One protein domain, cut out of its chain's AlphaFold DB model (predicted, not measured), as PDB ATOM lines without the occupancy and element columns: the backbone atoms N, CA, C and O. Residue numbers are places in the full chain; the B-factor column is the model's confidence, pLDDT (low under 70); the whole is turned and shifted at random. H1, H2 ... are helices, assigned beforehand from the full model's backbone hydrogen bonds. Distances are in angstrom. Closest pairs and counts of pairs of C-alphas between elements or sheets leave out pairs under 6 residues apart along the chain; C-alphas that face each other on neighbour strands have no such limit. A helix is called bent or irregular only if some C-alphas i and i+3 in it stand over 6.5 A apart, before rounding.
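AT A GLANCE: This is residues 139 to 188 of the 321 residues of an uncharacterized protein of Microbacterium wangchenii (UniProt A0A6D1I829). Three helices follow one another end to end in a wide, open U: H2 makes the base, H1 rises from one end of it and the longer H3 from the other, and the space between the two arms is empty. The helices turn a corner at each of the two one-residue links, at Asn 153 and Asn 168, and no fourth part fills the middle. The printed part has 50 residues, with three named helices in the order H1, H2, H3 and no named strand, and its class is all helix. It is extended, with a radius of gyration of the C-alphas of 17.3 A, and the C-alphas span 48 by 28 by 10 A along their three main axes, a flat outline.

IN THESE COORDINATES: H1 is residues 139 to 152, 20.1 A from first to last C-alpha; C-alpha 139 is at (-54.540, 57.709, 43.467). After Asn 153 comes H2, residues 154 to 167, 20.0 A long, with C-alpha 154 at (-48.617, 39.652, 53.834). After Asn 168 comes H3, residues 169 to 188, the longest helix with 20 residues and 28.3 A, and it ends with C-alpha 188 at (-11.863, 49.211, 34.346).

HOW THE PARTS SIT: H1 and H2 are close but not clearly touching, with 1 pair of C-alphas within 8 A, those of Leu 150 and Val 157 at 7.4 A. Their lines stand about perpendicular, at 80 degrees, and their centres are 19.5 A apart. H2 and H3 are also close but not clearly touching; their closest C-alphas, those of Tyr 165 and Ile 172, are 7.7 A apart. Their lines stand about perpendicular, at 73 degrees, with 23.8 A from centre to centre. H1 and H3 are apart. In H1, H2 and H3 every backbone O i to N i+4 pair is within hydrogen-bond range. No helix is bent or irregular.

THE WHOLE: The two C-alphas farthest apart are those of Arg 141 and Ala 188, at 48.2 A; the first and last printed C-alphas, those of Pro 139 and Ala 188, are 44.5 A apart. Residues 139 to 148, which belong to H1, and residues 174 to 188, which belong to H3, stand free, as do residues 159 to 164 of H2, among other stretches. The links from H1 to H2 and from H2 to H3 are tight, and no link is long. The printed part has no cut. The mean pLDDT of the printed part is 91.7, and no printed residue is under 70.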
ATOM      1  N   PRO A 139     -55.803  58.379  43.163       89.00
ATOM      2  CA  PRO A 139     -54.540  57.709  43.467       89.00
ATOM      3  C   PRO A 139     -54.455  57.264  44.931       89.00
ATOM      4  O   PRO A 139     -53.907  56.198  45.225       89.00
ATOM      5  N   GLU A 140     -55.020  58.033  45.862       89.94
ATOM      6  CA  GLU A 140     -54.995  57.710  47.292       89.94
ATOM      7  C   GLU A 140     -55.834  56.482  47.621       89.94
ATOM      8  O   GLU A 140     -55.341  55.561  48.275       89.94
ATOM      9  N   ARG A 141     -57.050  56.397  47.071       91.25
ATOM     10  CA  ARG A 141     -57.921  55.226  47.225       91.25
ATOM     11  C   ARG A 141     -57.249  53.958  46.701       91.25
ATOM     12  O   ARG A 141     -57.317  52.910  47.342       91.25
ATOM     13  N   MET A 142     -56.566  54.044  45.557       88.75
ATOM     14  CA  MET A 142     -55.847  52.905  44.975       88.75
ATOM     15  C   MET A 142     -54.646  52.479  45.828       88.75
ATOM     16  O   MET A 142     -54.417  51.278  46.010       88.75
ATOM     17  N   ARG A 143     -53.893  53.434  46.388       89.75
ATOM     18  CA  ARG A 143     -52.790  53.145  47.319       89.75
ATOM     19  C   ARG A 143     -53.299  52.540  48.625       89.75
ATOM     20  O   ARG A 143     -52.739  51.539  49.060       89.75
ATOM     21  N   ALA A 144     -54.360  53.091  49.213       92.00
ATOM     22  CA  ALA A 144     -54.970  52.582  50.439       92.00
ATOM     23  C   ALA A 144     -55.488  51.149  50.253       92.00
ATOM     24  O   ALA A 144     -55.137  50.262  51.029       92.00
ATOM     25  N   ALA A 145     -56.213  50.884  49.161       90.94
ATOM     26  CA  ALA A 145     -56.663  49.536  48.818       90.94
ATOM     27  C   ALA A 145     -55.488  48.563  48.616       90.94
ATOM     28  O   ALA A 145     -55.534  47.425  49.082       90.94
ATOM     29  N   SER A 146     -54.409  49.013  47.965       89.56
ATOM     30  CA  SER A 146     -53.203  48.196  47.775       89.56
ATOM     31  C   SER A 146     -52.502  47.882  49.101       89.56
ATOM     32  O   SER A 146     -52.059  46.751  49.298       89.56
ATOM     33  N   ARG A 147     -52.424  48.850  50.026       92.31
ATOM     34  CA  ARG A 147     -51.876  48.645  51.375       92.31
ATOM     35  C   ARG A 147     -52.720  47.649  52.168       92.31
ATOM     36  O   ARG A 147     -52.171  46.659  52.633       92.31
ATOM     37  N   ALA A 148     -54.037  47.844  52.214       93.69
ATOM     38  CA  ALA A 148     -54.960  46.942  52.903       93.69
ATOM     39  C   ALA A 148     -54.890  45.504  52.356       93.69
ATOM     40  O   ALA A 148     -54.937  44.538  53.116       93.69
ATOM     41  N   TYR A 149     -54.734  45.339  51.038       92.69
ATOM     42  CA  TYR A 149     -54.531  44.021  50.433       92.69
ATOM     43  C   TYR A 149     -53.203  43.381  50.865       92.69
ATOM     44  O   TYR A 149     -53.187  42.205  51.228       92.69
ATOM     45  N   LEU A 150     -52.098  44.135  50.833       92.19
ATOM     46  CA  LEU A 150     -50.779  43.639  51.239       92.19
ATOM     47  C   LEU A 150     -50.710  43.301  52.727       92.19
ATOM     48  O   LEU A 150     -50.013  42.360  53.087       92.19
ATOM     49  N   GLU A 151     -51.415  44.046  53.571       92.19
ATOM     50  CA  GLU A 151     -51.495  43.792  55.007       92.19
ATOM     51  C   GLU A 151     -52.242  42.487  55.290       92.19
ATOM     52  O   GLU A 151     -51.688  41.589  55.923       92.19
ATOM     53  N   LYS A 152     -53.432  42.316  54.700       93.81
ATOM     54  CA  LYS A 152     -54.229  41.085  54.833       93.81
ATOM     55  C   LYS A 152     -53.550  39.849  54.238       93.81
ATOM     56  O   LYS A 152     -53.736  38.752  54.740       93.81
ATOM     57  N   ASN A 153     -52.758  40.009  53.173       93.38
ATOM     58  CA  ASN A 153     -52.134  38.896  52.441       93.38
ATOM     59  C   ASN A 153     -50.607  38.850  52.604       93.38
ATOM     60  O   ASN A 153     -49.900  38.297  51.756       93.38
ATOM     61  N   ARG A 154     -50.065  39.446  53.670       92.31
ATOM     62  CA  ARG A 154     -48.617  39.652  53.834       92.31
ATOM     63  C   ARG A 154     -47.815  38.354  53.771       92.31
ATOM     64  O   ARG A 154     -46.693  38.341  53.262       92.31
ATOM     65  N   GLU A 155     -48.351  37.272  54.318       91.31
ATOM     66  CA  GLU A 155     -47.693  35.963  54.335       91.31
ATOM     67  C   GLU A 155     -47.785  35.251  52.994       91.31
ATOM     68  O   GLU A 155     -46.747  34.853  52.466       91.31
ATOM     69  N   ALA A 156     -48.969  35.213  52.382       92.31
ATOM     70  CA  ALA A 156     -49.161  34.656  51.044       92.31
ATOM     71  C   ALA A 156     -48.254  35.344  50.008       92.31
ATOM     72  O   ALA A 156     -47.582  34.682  49.218       92.31
ATOM     73  N   VAL A 157     -48.138  36.676  50.061       92.19
ATOM     74  CA  VAL A 157     -47.235  37.436  49.182       92.19
ATOM     75  C   VAL A 157     -45.765  37.107  49.467       92.19
ATOM     76  O   VAL A 157     -44.970  36.995  48.532       92.19
ATOM     77  N   ARG A 158     -45.369  36.937  50.735       92.19
ATOM     78  CA  ARG A 158     -43.996  36.539  51.093       92.19
ATOM     79  C   ARG A 158     -43.668  35.133  50.594       92.19
ATOM     80  O   ARG A 158     -42.608  34.956  49.997       92.19
ATOM     81  N   GLN A 159     -44.563  34.170  50.791       93.56
ATOM     82  CA  GLN A 159     -44.401  32.796  50.309       93.56
ATOM     83  C   GLN A 159     -44.325  32.748  48.783       93.56
ATOM     84  O   GLN A 159     -43.390  32.169  48.238       93.56
ATOM     85  N   GLN A 160     -45.221  33.453  48.083       92.50
ATOM     86  CA  GLN A 160     -45.181  33.547  46.624       92.50
ATOM     87  C   GLN A 160     -43.851  34.137  46.127       92.50
ATOM     88  O   GLN A 160     -43.264  33.634  45.171       92.50
ATOM     89  N   ARG A 161     -43.345  35.193  46.782       92.31
ATOM     90  CA  ARG A 161     -42.044  35.791  46.443       92.31
ATOM     91  C   ARG A 161     -40.886  34.824  46.678       92.31
ATOM     92  O   ARG A 161     -39.986  34.786  45.843       92.31
ATOM     93  N   ARG A 162     -40.907  34.059  47.775       93.88
ATOM     94  CA  ARG A 162     -39.902  33.023  48.062       93.88
ATOM     95  C   ARG A 162     -39.933  31.925  47.006       93.88
ATOM     96  O   ARG A 162     -38.913  31.713  46.367       93.88
ATOM     97  N   GLY A 163     -41.103  31.357  46.720       94.62
ATOM     98  CA  GLY A 163     -41.253  30.326  45.689       94.62
ATOM     99  C   GLY A 163     -40.834  30.815  44.298       94.62
ATOM    100  O   GLY A 163     -40.121  30.118  43.582       94.62
ATOM    101  N   TYR A 164     -41.182  32.054  43.926       94.12
ATOM    102  CA  TYR A 164     -40.703  32.646  42.674       94.12
ATOM    103  C   TYR A 164     -39.177  32.797  42.655       94.12
ATOM    104  O   TYR A 164     -38.548  32.492  41.641       94.12
ATOM    105  N   TYR A 165     -38.582  33.278  43.752       93.50
ATOM    106  CA  TYR A 165     -37.134  33.427  43.864       93.50
ATOM    107  C   TYR A 165     -36.420  32.079  43.808       93.50
ATOM    108  O   TYR A 165     -35.431  31.979  43.102       93.50
ATOM    109  N   GLU A 166     -36.918  31.055  44.495       93.44
ATOM    110  CA  GLU A 166     -36.358  29.702  44.485       93.44
ATOM    111  C   GLU A 166     -36.426  29.091  43.082       93.44
ATOM    112  O   GLU A 166     -35.393  28.701  42.539       93.44
ATOM    113  N   ALA A 167     -37.598  29.138  42.438       95.12
ATOM    114  CA  ALA A 167     -37.792  28.631  41.079       95.12
ATOM    115  C   ALA A 167     -36.963  29.382  40.019       95.12
ATOM    116  O   ALA A 167     -36.617  28.823  38.983       95.12
ATOM    117  N   ASN A 168     -36.637  30.659  40.254       94.25
ATOM    118  CA  ASN A 168     -35.888  31.499  39.310       94.25
ATOM    119  C   ASN A 168     -34.501  31.895  39.833       94.25
ATOM    120  O   ASN A 168     -33.891  32.834  39.307       94.25
ATOM    121  N   ARG A 169     -33.991  31.209  40.863       93.88
ATOM    122  CA  ARG A 169     -32.795  31.624  41.611       93.88
ATOM    123  C   ARG A 169     -31.603  31.784  40.689       93.88
ATOM    124  O   ARG A 169     -30.930  32.814  40.703       93.88
ATOM    125  N   GLU A 170     -31.373  30.788  39.845       94.00
ATOM    126  CA  GLU A 170     -30.253  30.784  38.914       94.00
ATOM    127  C   GLU A 170     -30.357  31.915  37.889       94.00
ATOM    128  O   GLU A 170     -29.390  32.645  37.683       94.00
ATOM    129  N   LYS A 171     -31.541  32.136  37.308       94.56
ATOM    130  CA  LYS A 171     -31.784  33.221  36.349       94.56
ATOM    131  C   LYS A 171     -31.521  34.594  36.969       94.56
ATOM    132  O   LYS A 171     -30.888  35.445  36.341       94.56
ATOM    133  N   ILE A 172     -31.973  34.804  38.206       93.31
ATOM    134  CA  ILE A 172     -31.749  36.047  38.954       93.31
ATOM    135  C   ILE A 172     -30.253  36.231  39.240       93.31
ATOM    136  O   ILE A 172     -29.698  37.301  38.978       93.31
ATOM    137  N   LEU A 173     -29.574  35.187  39.722       94.88
ATOM    138  CA  LEU A 173     -28.139  35.228  40.005       94.88
ATOM    139  C   LEU A 173     -27.303  35.422  38.735       94.88
ATOM    140  O   LEU A 173     -26.358  36.203  38.752       94.88
ATOM    141  N   ALA A 174     -27.658  34.783  37.622       94.81
ATOM    142  CA  ALA A 174     -27.005  34.958  36.330       94.81
ATOM    143  C   ALA A 174     -27.156  36.394  35.812       94.81
ATOM    144  O   ALA A 174     -26.174  37.002  35.384       94.81
ATOM    145  N   ALA A 175     -28.354  36.978  35.912       93.94
ATOM    146  CA  ALA A 175     -28.573  38.383  35.577       93.94
ATOM    147  C   ALA A 175     -27.736  39.318  36.467       93.94
ATOM    148  O   ALA A 175     -27.133  40.272  35.968       93.94
ATOM    149  N   ASN A 176     -27.636  39.014  37.764       94.69
ATOM    150  CA  ASN A 176     -26.813  39.766  38.708       94.69
ATOM    151  C   ASN A 176     -25.312  39.641  38.378       94.69
ATOM    152  O   ASN A 176     -24.620  40.653  38.285       94.69
ATOM    153  N   ARG A 177     -24.817  38.430  38.087       96.31
ATOM    154  CA  ARG A 177     -23.436  38.191  37.628       96.31
ATOM    155  C   ARG A 177     -23.120  38.988  36.362       96.31
ATOM    156  O   ARG A 177     -22.133  39.719  36.349       96.31
ATOM    157  N   ARG A 178     -23.991  38.936  35.347       93.69
ATOM    158  CA  ARG A 178     -23.855  39.729  34.109       93.69
ATOM    159  C   ARG A 178     -23.822  41.229  34.393       93.69
ATOM    160  O   ARG A 178     -23.027  41.959  33.806       93.69
ATOM    161  N   TRP A 179     -24.674  41.703  35.303       90.44
ATOM    162  CA  TRP A 179     -24.675  43.105  35.711       90.44
ATOM    163  C   TRP A 179     -23.357  43.499  36.388       90.44
ATOM    164  O   TRP A 179     -22.763  44.495  35.980       90.44
ATOM    165  N   LYS A 180     -22.858  42.694  37.338       92.12
ATOM    166  CA  LYS A 180     -21.583  42.930  38.033       92.12
ATOM    167  C   LYS A 180     -20.387  42.905  37.080       92.12
ATOM    168  O   LYS A 180     -19.513  43.753  37.201       92.12
ATOM    169  N   GLN A 181     -20.346  41.970  36.131       91.81
ATOM    170  CA  GLN A 181     -19.277  41.883  35.130       91.81
ATOM    171  C   GLN A 181     -19.237  43.123  34.237       91.81
ATOM    172  O   GLN A 181     -18.191  43.754  34.112       91.81
ATOM    173  N   ARG A 182     -20.388  43.528  33.687       88.25
ATOM    174  CA  ARG A 182     -20.493  44.763  32.897       88.25
ATOM    175  C   ARG A 182     -20.064  45.984  33.705       88.25
ATOM    176  O   ARG A 182     -19.412  46.871  33.173       88.25
ATOM    177  N   GLU A 183     -20.434  46.036  34.980       87.44
ATOM    178  CA  GLU A 183     -20.085  47.143  35.865       87.44
ATOM    179  C   GLU A 183     -18.586  47.178  36.200       87.44
ATOM    180  O   GLU A 183     -17.988  48.250  36.188       87.44
ATOM    181  N   ARG A 184     -17.951  46.016  36.415       87.38
ATOM    182  CA  ARG A 184     -16.489  45.907  36.546       87.38
ATOM    183  C   ARG A 184     -15.780  46.378  35.281       87.38
ATOM    184  O   ARG A 184     -14.876  47.194  35.380       87.38
ATOM    185  N   HIS A 185     -16.223  45.919  34.110       85.69
ATOM    186  CA  HIS A 185     -15.645  46.329  32.830       85.69
ATOM    187  C   HIS A 185     -15.797  47.838  32.597       85.69
ATOM    188  O   HIS A 185     -14.843  48.510  32.226       85.69
ATOM    189  N   ARG A 186     -16.971  48.398  32.917       83.75
ATOM    190  CA  ARG A 186     -17.225  49.842  32.863       83.75
ATOM    191  C   ARG A 186     -16.216  50.630  33.705       83.75
ATOM    192  O   ARG A 186     -15.648  51.596  33.212       83.75
ATOM    193  N   ARG A 187     -15.977  50.195  34.944       82.62
ATOM    194  CA  ARG A 187     -15.009  50.836  35.847       82.62
ATOM    195  C   ARG A 187     -13.563  50.659  35.383       82.62
ATOM    196  O   ARG A 187     -12.802  51.612  35.464       82.62
ATOM    197  N   ALA A 188     -13.202  49.478  34.880       81.88
ATOM    198  CA  ALA A 188     -11.863  49.211  34.346       81.88
ATOM    199  C   ALA A 188     -11.529  50.120  33.152       81.88
ATOM    200  O   ALA A 188     -10.411  50.607  33.048       81.88
TER     201      ALA A 188